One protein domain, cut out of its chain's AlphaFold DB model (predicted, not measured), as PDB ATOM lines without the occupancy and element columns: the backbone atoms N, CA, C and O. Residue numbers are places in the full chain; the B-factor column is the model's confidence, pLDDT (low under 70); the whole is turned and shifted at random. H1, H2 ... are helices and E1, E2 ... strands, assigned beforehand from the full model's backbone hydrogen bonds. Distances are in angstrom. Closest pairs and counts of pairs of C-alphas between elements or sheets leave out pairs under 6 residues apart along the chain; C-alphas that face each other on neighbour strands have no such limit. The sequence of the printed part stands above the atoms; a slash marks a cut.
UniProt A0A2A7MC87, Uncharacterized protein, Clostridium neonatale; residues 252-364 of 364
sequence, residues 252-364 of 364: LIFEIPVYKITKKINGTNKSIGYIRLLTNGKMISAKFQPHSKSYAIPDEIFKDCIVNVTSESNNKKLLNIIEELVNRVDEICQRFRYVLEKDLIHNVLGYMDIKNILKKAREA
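What this domain is: This is residues 252 to 364 of the 364 residues of an uncharacterized protein of Clostridium neonatale (UniProt A0A2A7MC87). A five-stranded sheet, curled like part of a barrel, wraps round one long helix, H2; a second helix, H4, packs across the first turns of H2 at one end. The link between E1 and E2 reaches the other end of the longest axis, and the short H1 and H3 graze the sheet. The printed part has 113 residues with four named helices and five named strands, in the order E1 E2 E3 H1 E4 H2 E5 H3 H4; the sheet's order is E4 - E3 - E2 - E1 - E5, all antiparallel, and the class is mixed. It is compact, with a radius of gyration of the C-alphas of 14.6 A, yet elongated in outline, spanning 46 by 29 by 21 A.

Where its parts are: E1, residues 252 to 260, begins at C-alpha 252 (23.435, -11.779, 6.744) and is 23.4 A long. E2, residues 271 to 279, is 23.7 A long, and E3, residues 283 to 290, 22.3 A. H1 is residues 299 to 302, and E4 residues 306 to 308. H2, residues 315 to 335, runs 30.4 A from C-alpha 315 (38.225, -19.140, 4.677). E5 is residues 338 to 340, and H3 residues 343 to 347. H4, residues 354 to 363, is 14.2 A long and ends at C-alpha 363 (32.901, -5.814, 15.726).

How they stand to each other: E1, E2 and E3 form a meander, each strand the antiparallel neighbour of the one before; E1 and E2 are a hairpin, as are E2 and E3. N 256 and O 275 are 2.8 A apart, and N 287 and O 276 2.9 A. Edge strand E4 pairs with E3 through N 307 and O 284, 2.9 A; edge strand E5 pairs with E1 through N 339 and O 259, 2.8 A. The sheet is strongly twisted and curls round H2; these are two layers, a helix on one face of a sheet. The closest C-alphas of H2 and E5 are those of Asp 330 and Leu 340, 6.0 A apart. H4 touches H2 with residues 315 to 319 of H2 alone, about perpendicular at 88 degrees; the closest C-alphas, of Asn 315 and Lys 355, are 5.9 A apart. H4 is on the sheet at a height of 9.2 A, over E2 and slantwise to it at 45 degrees on the local plane. H1 and H3 are each close to H2 but not clearly touching. Every O i to N i+4 pair is within hydrogen-bond range in H2, H3 and H4; H1 is too short for one.

The domain as a whole: The C-alphas farthest apart are those of Ile 265 and Glu 363, 48.6 A. The printed part has no cut and no long link. Mean pLDDT of the printed part is 79.9; it is under 70 at residues 262 to 270, 311 to 312, 346, and 363 to 364.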
ATOM      1  N   LEU A 252      23.602 -10.862   7.866       87.69
ATOM      2  CA  LEU A 252      23.435 -11.779   6.744       87.69
ATOM      3  C   LEU A 252      24.788 -12.084   6.089       87.69
ATOM      4  O   LEU A 252      25.489 -11.170   5.663       87.69
ATOM      5  N   ILE A 253      25.126 -13.367   5.973       86.56
ATOM      6  CA  ILE A 253      26.237 -13.838   5.139       86.56
ATOM      7  C   ILE A 253      25.755 -13.973   3.695       86.56
ATOM      8  O   ILE A 253      26.335 -13.383   2.789       86.56
ATOM      9  N   PHE A 254      24.710 -14.777   3.481       87.88
ATOM     10  CA  PHE A 254      24.267 -15.160   2.144       87.88
ATOM     11  C   PHE A 254      22.840 -15.714   2.148       87.88
ATOM     12  O   PHE A 254      22.358 -16.196   3.176       87.88
ATOM     13  N   GLU A 255      22.176 -15.669   0.994       91.06
ATOM     14  CA  GLU A 255      20.822 -16.193   0.790       91.06
ATOM     15  C   GLU A 255      20.836 -17.266  -0.299       91.06
ATOM     16  O   GLU A 255      21.302 -17.029  -1.409       91.06
ATOM     17  N   ILE A 256      20.316 -18.448   0.022       89.81
ATOM     18  CA  ILE A 256      20.248 -19.593  -0.886       89.81
ATOM     19  C   ILE A 256      18.788 -19.777  -1.315       89.81
ATOM     20  O   ILE A 256      17.936 -20.023  -0.453       89.81
ATOM     21  N   PRO A 257      18.465 -19.671  -2.614       89.44
ATOM     22  CA  PRO A 257      17.124 -19.926  -3.120       89.44
ATOM     23  C   PRO A 257      16.641 -21.346  -2.812       89.44
ATOM     24  O   PRO A 257      17.390 -22.322  -2.917       89.44
ATOM     25  N   VAL A 258      15.357 -21.455  -2.462       88.31
ATOM     26  CA  VAL A 258      14.671 -22.728  -2.225       88.31
ATOM     27  C   VAL A 258      13.542 -22.889  -3.232       88.31
ATOM     28  O   VAL A 258      12.686 -22.012  -3.372       88.31
ATOM     29  N   TYR A 259      13.491 -24.043  -3.888       86.44
ATOM     30  CA  TYR A 259      12.486 -24.368  -4.893       86.44
ATOM     31  C   TYR A 259      11.594 -25.516  -4.445       86.44
ATOM     32  O   TYR A 259      12.025 -26.446  -3.768       86.44
ATOM     33  N   LYS A 260      10.329 -25.482  -4.865       83.44
ATOM     34  CA  LYS A 260       9.411 -26.603  -4.652       83.44
ATOM     35  C   LYS A 260       9.658 -27.695  -5.689       83.44
ATOM     36  O   LYS A 260       9.623 -27.420  -6.885       83.44
ATOM     37  N   ILE A 261       9.783 -28.944  -5.242       75.19
ATOM     38  CA  ILE A 261       9.820 -30.096  -6.147       75.19
ATOM     39  C   ILE A 261       8.445 -30.221  -6.815       75.19
ATOM     40  O   ILE A 261       7.439 -30.506  -6.155       75.19
ATOM     41  N   THR A 262       8.376 -30.009  -8.130       65.62
ATOM     42  CA  THR A 262       7.163 -30.267  -8.920       65.62
ATOM     43  C   THR A 262       7.431 -31.371  -9.936       65.62
ATOM     44  O   THR A 262       8.469 -31.401 -10.582       65.62
ATOM     45  N   LYS A 263       6.492 -32.312 -10.084       56.78
ATOM     46  CA  LYS A 263       6.614 -33.463 -11.000       56.78
ATOM     47  C   LYS A 263       6.463 -33.102 -12.495       56.78
ATOM     48  O   LYS A 263       6.215 -33.996 -13.296       56.78
ATOM     49  N   LYS A 264       6.512 -31.826 -12.899       51.75
ATOM     50  CA  LYS A 264       6.184 -31.435 -14.282       51.75
ATOM     51  C   LYS A 264       7.439 -31.225 -15.125       51.75
ATOM     52  O   LYS A 264       8.301 -30.434 -14.779       51.75
ATOM     53  N   ILE A 265       7.461 -31.919 -16.263       47.12
ATOM     54  CA  ILE A 265       8.573 -32.040 -17.214       47.12
ATOM     55  C   ILE A 265       8.908 -30.720 -17.940       47.12
ATOM     56  O   ILE A 265       9.998 -30.617 -18.471       47.12
ATOM     57  N   ASN A 266       8.051 -29.690 -17.914       47.72
ATOM     58  CA  ASN A 266       8.290 -28.414 -18.612       47.72
ATOM     59  C   ASN A 266       7.722 -27.203 -17.844       47.72
ATOM     60  O   ASN A 266       6.742 -26.591 -18.270       47.72
ATOM     61  N   GLY A 267       8.292 -26.844 -16.693       44.91
ATOM     62  CA  GLY A 267       7.881 -25.630 -15.981       44.91
ATOM     63  C   GLY A 267       8.961 -25.119 -15.042       44.91
ATOM     64  O   GLY A 267       9.487 -25.881 -14.239       44.91
ATOM     65  N   THR A 268       9.280 -23.833 -15.157       51.91
ATOM     66  CA  THR A 268      10.229 -23.100 -14.313       51.91
ATOM     67  C   THR A 268      10.032 -23.420 -12.829       51.91
ATOM     68  O   THR A 268       8.928 -23.304 -12.291       51.91
ATOM     69  N   ASN A 269      11.117 -23.821 -12.158       59.91
ATOM     70  CA  ASN A 269      11.130 -24.046 -10.716       59.91
ATOM     71  C   ASN A 269      10.684 -22.756 -10.012       59.91
ATOM     72  O   ASN A 269      11.377 -21.741 -10.045       59.91
ATOM     73  N   LYS A 270       9.503 -22.769  -9.384       69.81
ATOM     74  CA  LYS A 270       9.020 -21.608  -8.629       69.81
ATOM     75  C   LYS A 270       9.781 -21.534  -7.309       69.81
ATOM     76  O   LYS A 270       9.632 -22.426  -6.470       69.81
ATOM     77  N   SER A 271      10.575 -20.477  -7.135       80.62
ATOM     78  CA  SER A 271      11.208 -20.177  -5.848       80.62
ATOM     79  C   SER A 271      10.126 -19.910  -4.802       80.62
ATOM     80  O   SER A 271       9.206 -19.112  -5.008       80.62
ATOM     81  N   ILE A 272      10.213 -20.609  -3.678       85.62
ATOM     82  CA  ILE A 272       9.255 -20.525  -2.570       85.62
ATOM     83  C   ILE A 272       9.802 -19.737  -1.380       85.62
ATOM     84  O   ILE A 272       9.048 -19.452  -0.450       85.62
ATOM     85  N   GLY A 273      11.075 -19.349  -1.429       89.56
ATOM     86  CA  GLY A 273      11.734 -18.551  -0.407       89.56
ATOM     87  C   GLY A 273      13.248 -18.688  -0.471       89.56
ATOM     88  O   GLY A 273      13.801 -19.163  -1.466       89.56
ATOM     89  N   TYR A 274      13.891 -18.318   0.632       91.12
ATOM     90  CA  TYR A 274      15.340 -18.363   0.795       91.12
ATOM     91  C   TYR A 274      15.728 -19.002   2.124       91.12
ATOM     92  O   TYR A 274      15.066 -18.794   3.139       91.12
ATOM     93  N   ILE A 275      16.844 -19.723   2.133       90.94
ATOM     94  CA  ILE A 275      17.606 -19.984   3.351       90.94
ATOM     95  C   ILE A 275      18.593 -18.839   3.531       90.94
ATOM     96  O   ILE A 275      19.449 -18.610   2.683       90.94
ATOM     97  N   ARG A 276      18.485 -18.134   4.650       91.31
ATOM     98  CA  ARG A 276      19.394 -17.061   5.042       91.31
ATOM     99  C   ARG A 276      20.431 -17.630   5.990       91.31
ATOM    100  O   ARG A 276      20.081 -18.125   7.060       91.31
ATOM    101  N   LEU A 277      21.693 -17.558   5.592       90.38
ATOM    102  CA  LEU A 277      22.819 -17.837   6.468       90.38
ATOM    103  C   LEU A 277      23.139 -16.559   7.234       90.38
ATOM    104  O   LEU A 277      23.530 -15.552   6.648       90.38
ATOM    105  N   LEU A 278      22.930 -16.596   8.541       90.00
ATOM    106  CA  LEU A 278      23.090 -15.467   9.447       90.00
ATOM    107  C   LEU A 278      24.270 -15.723  10.378       90.00
ATOM    108  O   LEU A 278      24.546 -16.866  10.731       90.00
ATOM    109  N   THR A 279      24.949 -14.664  10.808       85.94
ATOM    110  CA  THR A 279      26.030 -14.765  11.784       85.94
ATOM    111  C   THR A 279      26.077 -13.590  12.738       85.94
ATOM    112  O   THR A 279      25.962 -12.442  12.333       85.94
ATOM    113  N   ASN A 280      26.326 -13.869  14.010       78.56
ATOM    114  CA  ASN A 280      26.740 -12.871  15.003       78.56
ATOM    115  C   ASN A 280      28.277 -12.808  15.132       78.56
ATOM    116  O   ASN A 280      28.822 -12.435  16.165       78.56
ATOM    117  N   GLY A 281      28.998 -13.308  14.124       75.50
ATOM    118  CA  GLY A 281      30.451 -13.418  14.125       75.50
ATOM    119  C   GLY A 281      30.999 -14.646  14.861       75.50
ATOM    120  O   GLY A 281      32.163 -15.007  14.668       75.50
ATOM    121  N   LYS A 282      30.185 -15.330  15.667       73.50
ATOM    122  CA  LYS A 282      30.578 -16.536  16.404       73.50
ATOM    123  C   LYS A 282      29.868 -17.796  15.943       73.50
ATOM    124  O   LYS A 282      30.469 -18.864  15.942       73.50
ATOM    125  N   MET A 283      28.597 -17.689  15.608       81.38
ATOM    126  CA  MET A 283      27.817 -18.796  15.085       81.38
ATOM    127  C   MET A 283      27.376 -18.462  13.679       81.38
ATOM    128  O   MET A 283      27.180 -17.291  13.347       81.38
ATOM    129  N   ILE A 284      27.227 -19.487  12.856       86.56
ATOM    130  CA  ILE A 284      26.485 -19.390  11.609       86.56
ATOM    131  C   ILE A 284      25.217 -20.207  11.803       86.56
ATOM    132  O   ILE A 284      25.283 -21.381  12.163       86.56
ATOM    133  N   SER A 285      24.070 -19.573  11.603       87.94
ATOM    134  CA  SER A 285      22.757 -20.202  11.712       87.94
ATOM    135  C   SER A 285      22.005 -20.077  10.399       87.94
ATOM    136  O   SER A 285      22.116 -19.056   9.717       87.94
ATOM    137  N   ALA A 286      21.199 -21.077  10.068       88.38
ATOM    138  CA  ALA A 286      20.313 -21.024   8.915       88.38
ATOM    139  C   ALA A 286      18.886 -20.664   9.343       88.38
ATOM    140  O   ALA A 286      18.353 -21.243  10.286       88.38
ATOM    141  N   LYS A 287      18.248 -19.737   8.623       89.44
ATOM    142  CA  LYS A 287      16.829 -19.412   8.799       89.44
ATOM    143  C   LYS A 287      16.093 -19.469   7.471       89.44
ATOM    144  O   LYS A 287      16.543 -18.875   6.494       89.44
ATOM    145  N   PHE A 288      14.942 -20.133   7.437       88.75
ATOM    146  CA  PHE A 288      14.094 -20.146   6.253       88.75
ATOM    147  C   PHE A 288      13.160 -18.932   6.219       88.75
ATOM    148  O   PHE A 288      12.440 -18.649   7.172       88.75
ATOM    149  N   GLN A 289      13.163 -18.214   5.099       89.19
ATOM    150  CA  GLN A 289      12.289 -17.079   4.838       89.19
ATOM    151  C   GLN A 289      11.407 -17.383   3.614       89.19
ATOM    152  O   GLN A 289      11.871 -17.245   2.479       89.19
ATOM    153  N   PRO A 290      10.143 -17.805   3.810       88.19
ATOM    154  CA  PRO A 290       9.240 -18.106   2.705       88.19
ATOM    155  C   PRO A 290       8.694 -16.833   2.042       88.19
ATOM    156  O   PRO A 290       8.397 -15.846   2.712       88.19
ATOM    157  N   HIS A 291       8.446 -16.886   0.730       86.00
ATOM    158  CA  HIS A 291       7.747 -15.820  -0.008       86.00
ATOM    159  C   HIS A 291       6.261 -15.698   0.368       86.00
ATOM    160  O   HIS A 291       5.638 -14.665   0.145       86.00
ATOM    161  N   SER A 292       5.669 -16.773   0.891       79.38
ATOM    162  CA  SER A 292       4.259 -16.837   1.281       79.38
ATOM    163  C   SER A 292       4.084 -17.771   2.472       79.38
ATOM    164  O   SER A 292       4.716 -18.827   2.535       79.38
ATOM    165  N   LYS A 293       3.145 -17.439   3.368       75.25
ATOM    166  CA  LYS A 293       2.799 -18.252   4.551       75.25
ATOM    167  C   LYS A 293       2.425 -19.702   4.210       75.25
ATOM    168  O   LYS A 293       2.612 -20.588   5.033       75.25
ATOM    169  N   SER A 294       1.962 -19.961   2.985       73.25
ATOM    170  CA  SER A 294       1.627 -21.302   2.480       73.25
ATOM    171  C   SER A 294       2.813 -22.274   2.373       73.25
ATOM    172  O   SER A 294       2.593 -23.454   2.119       73.25
ATOM    173  N   TYR A 295       4.052 -21.788   2.494       74.62
ATOM    174  CA  TYR A 295       5.273 -22.591   2.359       74.62
ATOM    175  C   TYR A 295       6.104 -22.642   3.644       74.62
ATOM    176  O   TYR A 295       7.265 -23.022   3.580       74.62
ATOM    177  N   ALA A 296       5.553 -22.228   4.791       75.69
ATOM    178  CA  ALA A 296       6.307 -22.125   6.035       75.69
ATOM    179  C   ALA A 296       6.829 -23.489   6.522       75.69
ATOM    180  O   ALA A 296       6.078 -24.459   6.619       75.69
ATOM    181  N   ILE A 297       8.114 -23.522   6.872       79.69
ATOM    182  CA  ILE A 297       8.712 -24.568   7.701       79.69
ATOM    183  C   ILE A 297       8.822 -23.975   9.112       79.69
ATOM    184  O   ILE A 297       9.284 -22.837   9.218       79.69
ATOM    185  N   PRO A 298       8.395 -24.684  10.172       80.62
ATOM    186  CA  PRO A 298       8.544 -24.200  11.542       80.62
ATOM    187  C   PRO A 298      10.006 -23.868  11.875       80.62
ATOM    188  O   PRO A 298      10.902 -24.678  11.613       80.62
ATOM    189  N   ASP A 299      10.242 -22.691  12.462       74.25
ATOM    190  CA  ASP A 299      11.584 -22.206  12.822       74.25
ATOM    191  C   ASP A 299      12.283 -23.172  13.804       74.25
ATOM    192  O   ASP A 299      13.508 -23.289  13.797       74.25
ATOM    193  N   GLU A 300      11.524 -23.933  14.607       77.62
ATOM    194  CA  GLU A 300      12.056 -24.922  15.551       77.62
ATOM    195  C   GLU A 300      12.875 -26.025  14.879       77.62
ATOM    196  O   GLU A 300      13.790 -26.561  15.498       77.62
ATOM    197  N   ILE A 301      12.575 -26.348  13.619       81.44
ATOM    198  CA  ILE A 301      13.255 -27.414  12.873       81.44
ATOM    199  C   ILE A 301      14.687 -27.001  12.507       81.44
ATOM    200  O   ILE A 301      15.554 -27.855  12.341       81.44
ATOM    201  N   PHE A 302      14.960 -25.695  12.441       80.62
ATOM    202  CA  PHE A 302      16.290 -25.155  12.165       80.62
ATOM    203  C   PHE A 302      17.097 -24.842  13.433       80.62
ATOM    204  O   PHE A 302      18.224 -24.364  13.317       80.62
ATOM    205  N   LYS A 303      16.580 -25.127  14.640       74.50
ATOM    206  CA  LYS A 303      17.309 -24.875  15.900       74.50
ATOM    207  C   LYS A 303      18.651 -25.610  15.972       74.50
ATOM    208  O   LYS A 303      19.600 -25.067  16.525       74.50
ATOM    209  N   ASP A 304      18.746 -26.780  15.345       73.38
ATOM    210  CA  ASP A 304      19.980 -27.576  15.282       73.38
ATOM    211  C   ASP A 304      20.879 -27.203  14.085       73.38
ATOM    212  O   ASP A 304      21.994 -27.712  13.931       73.38
ATOM    213  N   CYS A 305      20.425 -26.287  13.221       82.88
ATOM    214  CA  CYS A 305      21.189 -25.748  12.097       82.88
ATOM    215  C   CYS A 305      22.031 -24.549  12.541       82.88
ATOM    216  O   CYS A 305      21.921 -23.449  11.994       82.88
ATOM    217  N   ILE A 306      22.877 -24.786  13.543       81.44
ATOM    218  CA  ILE A 306      23.799 -23.803  14.105       81.44
ATOM    219  C   ILE A 306      25.189 -24.430  14.174       81.44
ATOM    220  O   ILE A 306      25.362 -25.554  14.646       81.44
ATOM    221  N   VAL A 307      26.191 -23.694  13.707       81.94
ATOM    222  CA  VAL A 307      27.598 -24.101  13.770       81.94
ATOM    223  C   VAL A 307      28.435 -23.013  14.426       81.94
ATOM    224  O   VAL A 307      28.299 -21.833  14.110       81.94
ATOM    225  N   ASN A 308      29.318 -23.415  15.339       77.81
ATOM    226  CA  ASN A 308      30.271 -22.518  15.988       77.81
ATOM    227  C   ASN A 308      31.471 -22.257  15.066       77.81
ATOM    228  O   ASN A 308      32.015 -23.181  14.462       77.81
ATOM    229  N   VAL A 309      31.926 -21.006  14.997       76.56
ATOM    230  CA  VAL A 309      33.087 -20.578  14.210       76.56
ATOM    231  C   VAL A 309      34.113 -19.855  15.079       76.56
ATOM    232  O   VAL A 309      33.831 -18.855  15.740       76.56
ATOM    233  N   THR A 310      35.347 -20.359  15.054       70.19
ATOM    234  CA  THR A 310      36.473 -19.817  15.833       70.19
ATOM    235  C   THR A 310      37.224 -18.710  15.091       70.19
ATOM    236  O   THR A 310      37.042 -18.497  13.890       70.19
ATOM    237  N   SER A 311      38.075 -17.966  15.804       62.78
ATOM    238  CA  SER A 311      38.938 -16.941  15.201       62.78
ATOM    239  C   SER A 311      40.105 -17.519  14.381       62.78
ATOM    240  O   SER A 311      40.612 -16.841  13.483       62.78
ATOM    241  N   GLU A 312      40.462 -18.783  14.622       66.50
ATOM    242  CA  GLU A 312      41.524 -19.525  13.928       66.50
ATOM    243  C   GLU A 312      41.085 -20.115  12.580       66.50
ATOM    244  O   GLU A 312      41.909 -20.563  11.775       66.50
ATOM    245  N   SER A 313      39.781 -20.118  12.298       72.94
ATOM    246  CA  SER A 313      39.247 -20.659  11.055       72.94
ATOM    247  C   SER A 313      39.669 -19.786   9.865       72.94
ATOM    248  O   SER A 313      39.346 -18.599   9.781       72.94
ATOM    249  N   ASN A 314      40.401 -20.373   8.914       79.19
ATOM    250  CA  ASN A 314      40.657 -19.745   7.616       79.19
ATOM    251  C   ASN A 314      39.431 -19.891   6.691       79.19
ATOM    252  O   ASN A 314      38.548 -20.704   6.963       79.19
ATOM    253  N   ASN A 315      39.378 -19.127   5.591       81.56
ATOM    254  CA  ASN A 315      38.225 -19.140   4.677       81.56
ATOM    255  C   ASN A 315      37.890 -20.550   4.160       81.56
ATOM    256  O   ASN A 315      36.718 -20.900   4.089       81.56
ATOM    257  N   LYS A 316      38.895 -21.401   3.914       82.62
ATOM    258  CA  LYS A 316      38.679 -22.796   3.498       82.62
ATOM    259  C   LYS A 316      37.968 -23.630   4.574       82.62
ATOM    260  O   LYS A 316      37.006 -24.321   4.273       82.62
ATOM    261  N   LYS A 317      38.416 -23.554   5.831       84.38
ATOM    262  CA  LYS A 317      37.757 -24.241   6.958       84.38
ATOM    263  C   LYS A 317      36.334 -23.719   7.177       84.38
ATOM    264  O   LYS A 317      35.439 -24.507   7.451       84.38
ATOM    265  N   LEU A 318      36.133 -22.407   7.057       84.62
ATOM    266  CA  LEU A 318      34.814 -21.783   7.192       84.62
ATOM    267  C   LEU A 318      33.851 -22.233   6.092       84.62
ATOM    268  O   LEU A 318      32.696 -22.514   6.391       84.62
ATOM    269  N   LEU A 319      34.328 -22.350   4.851       85.88
ATOM    270  CA  LEU A 319      33.526 -22.843   3.737       85.88
ATOM    271  C   LEU A 319      33.055 -24.281   3.984       85.88
ATOM    272  O   LEU A 319      31.864 -24.539   3.879       85.88
ATOM    273  N   ASN A 320      33.946 -25.175   4.429       86.50
ATOM    274  CA  ASN A 320      33.574 -26.554   4.770       86.50
ATOM    275  C   ASN A 320      32.494 -26.614   5.868       86.50
ATOM    276  O   ASN A 320      31.544 -27.383   5.766       86.50
ATOM    277  N   ILE A 321      32.612 -25.779   6.908       86.12
ATOM    278  CA  ILE A 321      31.609 -25.689   7.984       86.12
ATOM    279  C   ILE A 321      30.250 -25.230   7.429       86.12
ATOM    280  O   ILE A 321      29.205 -25.751   7.822       86.12
ATOM    281  N   ILE A 322      30.250 -24.263   6.507       87.81
ATOM    282  CA  ILE A 322      29.027 -23.795   5.847       87.81
ATOM    283  C   ILE A 322      28.444 -24.884   4.940       87.81
ATOM    284  O   ILE A 322      27.233 -25.074   4.944       87.81
ATOM    285  N   GLU A 323      29.266 -25.628   4.203       88.12
ATOM    286  CA  GLU A 323      28.815 -26.748   3.367       88.12
ATOM    287  C   GLU A 323      28.136 -27.842   4.203       88.12
ATOM    288  O   GLU A 323      27.046 -28.298   3.855       88.12
ATOM    289  N   GLU A 324      28.724 -28.221   5.341       88.06
ATOM    290  CA  GLU A 324      28.103 -29.158   6.285       88.06
ATOM    291  C   GLU A 324      26.756 -28.640   6.801       88.06
ATOM    292  O   GLU A 324      25.768 -29.380   6.815       88.06
ATOM    293  N   LEU A 325      26.693 -27.361   7.186       89.19
ATOM    294  CA  LEU A 325      25.455 -26.725   7.625       89.19
ATOM    295  C   LEU A 325      24.391 -26.751   6.519       89.19
ATOM    296  O   LEU A 325      23.250 -27.132   6.771       89.19
ATOM    297  N   VAL A 326      24.752 -26.375   5.291       88.75
ATOM    298  CA  VAL A 326      23.814 -26.335   4.162       88.75
ATOM    299  C   VAL A 326      23.341 -27.735   3.777       88.75
ATOM    300  O   VAL A 326      22.176 -27.900   3.426       88.75
ATOM    301  N   ASN A 327      24.181 -28.761   3.902       89.19
ATOM    302  CA  ASN A 327      23.751 -30.140   3.685       89.19
ATOM    303  C   ASN A 327      22.680 -30.577   4.690       89.19
ATOM    304  O   ASN A 327      21.664 -31.129   4.274       89.19
ATOM    305  N   ARG A 328      22.831 -30.240   5.980       89.25
ATOM    306  CA  ARG A 328      21.783 -30.492   6.990       89.25
ATOM    307  C   ARG A 328      20.489 -29.744   6.672       89.25
ATOM    308  O   ARG A 328      19.398 -30.296   6.791       89.25
ATOM    309  N   VAL A 329      20.606 -28.485   6.251       88.94
ATOM    310  CA  VAL A 329      19.452 -27.665   5.856       88.94
ATOM    311  C   VAL A 329      18.747 -28.253   4.634       88.94
ATOM    312  O   VAL A 329      17.519 -28.266   4.579       88.94
ATOM    313  N   ASP A 330      19.497 -28.773   3.668       88.50
ATOM    314  CA  ASP A 330      18.922 -29.400   2.484       88.50
ATOM    315  C   ASP A 330      18.181 -30.695   2.811       88.50
ATOM    316  O   ASP A 330      17.071 -30.889   2.323       88.50
ATOM    317  N   GLU A 331      18.709 -31.531   3.707       88.62
ATOM    318  CA  GLU A 331      17.976 -32.697   4.212       88.62
ATOM    319  C   GLU A 331      16.637 -32.299   4.846       88.62
ATOM    320  O   GLU A 331      15.618 -32.957   4.616       88.62
ATOM    321  N   ILE A 332      16.610 -31.203   5.615       88.75
ATOM    322  CA  ILE A 332      15.368 -30.652   6.172       88.75
ATOM    323  C   ILE A 332      14.432 -30.228   5.039       88.75
ATOM    324  O   ILE A 332      13.285 -30.669   5.001       88.75
ATOM    325  N   CYS A 333      14.897 -29.420   4.087       86.75
ATOM    326  CA  CYS A 333      14.073 -28.944   2.978       86.75
ATOM    327  C   CYS A 333      13.510 -30.088   2.118       86.75
ATOM    328  O   CYS A 333      12.329 -30.055   1.758       86.75
ATOM    329  N   GLN A 334      14.288 -31.141   1.867       86.56
ATOM    330  CA  GLN A 334      13.834 -32.322   1.132       86.56
ATOM    331  C   GLN A 334      12.687 -33.053   1.845       86.56
ATOM    332  O   GLN A 334      11.735 -33.474   1.178       86.56
ATOM    333  N   ARG A 335      12.694 -33.131   3.188       87.69
ATOM    334  CA  ARG A 335      11.567 -33.692   3.971       87.69
ATOM    335  C   ARG A 335      10.256 -32.940   3.714       87.69
ATOM    336  O   ARG A 335       9.191 -33.552   3.713       87.69
ATOM    337  N   PHE A 336      10.332 -31.644   3.410       85.69
ATOM    338  CA  PHE A 336       9.189 -30.794   3.049       85.69
ATOM    339  C   PHE A 336       8.931 -30.701   1.533       85.69
ATOM    340  O   PHE A 336       8.085 -29.922   1.091       85.69
ATOM    341  N   ARG A 337       9.589 -31.548   0.726       85.38
ATOM    342  CA  ARG A 337       9.526 -31.575  -0.750       85.38
ATOM    343  C   ARG A 337      10.060 -30.303  -1.415       85.38
ATOM    344  O   ARG A 337       9.533 -29.872  -2.449       85.38
ATOM    345  N   TYR A 338      11.101 -29.719  -0.835       88.00
ATOM    346  CA  TYR A 338      11.824 -28.567  -1.362       88.00
ATOM    347  C   TYR A 338      13.279 -28.930  -1.696       88.00
ATOM    348  O   TYR A 338      13.787 -29.939  -1.217       88.00
ATOM    349  N   VAL A 339      13.936 -28.122  -2.529       86.19
ATOM    350  CA  VAL A 339      15.337 -28.294  -2.960       86.19
ATOM    351  C   VAL A 339      16.073 -26.967  -2.829       86.19
ATOM    352  O   VAL A 339      15.539 -25.935  -3.245       86.19
ATOM    353  N   LEU A 340      17.286 -26.998  -2.273       87.00
ATOM    354  CA  LEU A 340      18.193 -25.848  -2.250       87.00
ATOM    355  C   LEU A 340      19.041 -25.761  -3.523       87.00
ATOM    356  O   LEU A 340      19.534 -26.767  -4.030       87.00
ATOM    357  N   GLU A 341      19.305 -24.538  -3.976       84.94
ATOM    358  CA  GLU A 341      20.269 -24.254  -5.049       84.94
ATOM    359  C   GLU A 341      21.715 -24.267  -4.530       84.94
ATOM    360  O   GLU A 341      22.325 -23.228  -4.269       84.94
ATOM    361  N   LYS A 342      22.267 -25.470  -4.333       79.81
ATOM    362  CA  LYS A 342      23.597 -25.658  -3.726       79.81
ATOM    363  C   LYS A 342      24.762 -25.172  -4.589       79.81
ATOM    364  O   LYS A 342      25.812 -24.849  -4.040       79.81
ATOM    365  N   ASP A 343      24.582 -25.061  -5.903       78.12
ATOM    366  CA  ASP A 343      25.648 -24.646  -6.829       78.12
ATOM    367  C   ASP A 343      26.175 -23.234  -6.519       78.12
ATOM    368  O   ASP A 343      27.342 -22.920  -6.757       78.12
ATOM    369  N   LEU A 344      25.346 -22.385  -5.902       74.44
ATOM    370  CA  LEU A 344      25.734 -21.044  -5.460       74.44
ATOM    371  C   LEU A 344      26.767 -21.056  -4.323       74.44
ATOM    372  O   LEU A 344      27.486 -20.073  -4.144       74.44
ATOM    373  N   ILE A 345      26.900 -22.155  -3.577       74.75
ATOM    374  CA  ILE A 345      27.879 -22.265  -2.488       74.75
ATOM    375  C   ILE A 345      29.295 -22.247  -3.064       74.75
ATOM    376  O   ILE A 345      30.112 -21.401  -2.705       74.75
ATOM    377  N   HIS A 346      29.589 -23.120  -4.022       68.44
ATOM    378  CA  HIS A 346      30.931 -23.184  -4.596       68.44
ATOM    379  C   HIS A 346      31.213 -22.009  -5.544       68.44
ATOM    380  O   HIS A 346      32.346 -21.538  -5.608       68.44
ATOM    381  N   ASN A 347      30.181 -21.487  -6.217       75.12
ATOM    382  CA  ASN A 347      30.336 -20.413  -7.201       75.12
ATOM    383  C   ASN A 347      30.366 -19.003  -6.593       75.12
ATOM    384  O   ASN A 347      30.970 -18.111  -7.182       75.12
ATOM    385  N   VAL A 348      29.729 -18.777  -5.436       73.12
ATOM    386  CA  VAL A 348      29.633 -17.444  -4.810       73.12
ATOM    387  C   VAL A 348      30.303 -17.415  -3.439       73.12
ATOM    388  O   VAL A 348      31.169 -16.571  -3.205       73.12
ATOM    389  N   LEU A 349      29.974 -18.350  -2.538       72.50
ATOM    390  CA  LEU A 349      30.583 -18.384  -1.199       72.50
ATOM    391  C   LEU A 349      32.074 -18.742  -1.240       72.50
ATOM    392  O   LEU A 349      32.836 -18.223  -0.428       72.50
ATOM    393  N   GLY A 350      32.514 -19.546  -2.215       70.88
ATOM    394  CA  GLY A 350      33.928 -19.889  -2.414       70.88
ATOM    395  C   GLY A 350      34.849 -18.689  -2.690       70.88
ATOM    396  O   GLY A 350      36.035 -18.743  -2.368       70.88
ATOM    397  N   TYR A 351      34.303 -17.592  -3.227       75.81
ATOM    398  CA  TYR A 351      35.035 -16.351  -3.515       75.81
ATOM    399  C   TYR A 351      34.781 -15.242  -2.486       75.81
ATOM    400  O   TYR A 351      35.385 -14.170  -2.560       75.81
ATOM    401  N   MET A 352      33.891 -15.479  -1.521       81.56
ATOM    402  CA  MET A 352      33.528 -14.508  -0.498       81.56
ATOM    403  C   MET A 352      34.540 -14.522   0.654       81.56
ATOM    404  O   MET A 352      34.952 -15.576   1.137       81.56
ATOM    405  N   ASP A 353      34.909 -13.342   1.162       83.50
ATOM    406  CA  ASP A 353      35.763 -13.238   2.349       83.50
ATOM    407  C   ASP A 353      34.949 -13.427   3.642       83.50
ATOM    408  O   ASP A 353      34.669 -12.485   4.391       83.50
ATOM    409  N   ILE A 354      34.544 -14.677   3.887       84.06
ATOM    410  CA  ILE A 354      33.717 -15.084   5.032       84.06
ATOM    411  C   ILE A 354      34.376 -14.658   6.349       84.06
ATOM    412  O   ILE A 354      33.703 -14.171   7.255       84.06
ATOM    413  N   LYS A 355      35.704 -14.773   6.458       83.31
ATOM    414  CA  LYS A 355      36.455 -14.364   7.649       83.31
ATOM    415  C   LYS A 355      36.272 -12.880   7.958       83.31
ATOM    416  O   LYS A 355      36.112 -12.525   9.126       83.31
ATOM    417  N   ASN A 356      36.277 -12.016   6.946       83.31
ATOM    418  CA  ASN A 356      36.040 -10.589   7.145       83.31
ATOM    419  C   ASN A 356      34.578 -10.290   7.504       83.31
ATOM    420  O   ASN A 356      34.329  -9.433   8.346       83.31
ATOM    421  N   ILE A 357      33.614 -11.022   6.937       82.56
ATOM    422  CA  ILE A 357      32.196 -10.905   7.321       82.56
ATOM    423  C   ILE A 357      32.004 -11.292   8.792       82.56
ATOM    424  O   ILE A 357      31.420 -10.524   9.551       82.56
ATOM    425  N   LEU A 358      32.573 -12.423   9.223       82.19
ATOM    426  CA  LEU A 358      32.553 -12.845  10.626       82.19
ATOM    427  C   LEU A 358      33.232 -11.818  11.530       82.19
ATOM    428  O   LEU A 358      32.707 -11.495  12.589       82.19
ATOM    429  N   LYS A 359      34.383 -11.274  11.116       79.12
ATOM    430  CA  LYS A 359      35.084 -10.224  11.864       79.12
ATOM    431  C   LYS A 359      34.205  -8.984  12.033       79.12
ATOM    432  O   LYS A 359      34.046  -8.526  13.156       79.12
ATOM    433  N   LYS A 360      33.603  -8.486  10.951       78.06
ATOM    434  CA  LYS A 360      32.692  -7.336  10.998       78.06
ATOM    435  C   LYS A 360      31.477  -7.607  11.876       78.06
ATOM    436  O   LYS A 360      31.092  -6.723  12.617       78.06
ATOM    437  N   ALA A 361      30.918  -8.815  11.837       76.31
ATOM    438  CA  ALA A 361      29.799  -9.192  12.693       76.31
ATOM    439  C   ALA A 361      30.179  -9.314  14.182       76.31
ATOM    440  O   ALA A 361      29.314  -9.133  15.023       76.31
ATOM    441  N   ARG A 362      31.450  -9.596  14.520       72.31
ATOM    442  CA  ARG A 362      31.956  -9.525  15.911       72.31
ATOM    443  C   ARG A 362      32.189  -8.090  16.385       72.31
ATOM    444  O   ARG A 362      32.187  -7.837  17.583       72.31
ATOM    445  N   GLU A 363      32.541  -7.209  15.453       67.75
ATOM    446  CA  GLU A 363      32.901  -5.814  15.726       67.75
ATOM    447  C   GLU A 363      31.701  -4.863  15.664       67.75
ATOM    448  O   GLU A 363      31.771  -3.796  16.271       67.75
ATOM    449  N   ALA A 364      30.641  -5.227  14.933       60.84
ATOM    450  CA  ALA A 364      29.310  -4.643  15.063       60.84
ATOM    451  C   ALA A 364      28.824  -4.910  16.490       60.84
ATOM    452  O   ALA A 364      28.597  -3.911  17.200       60.84
TER     453      ALA A 364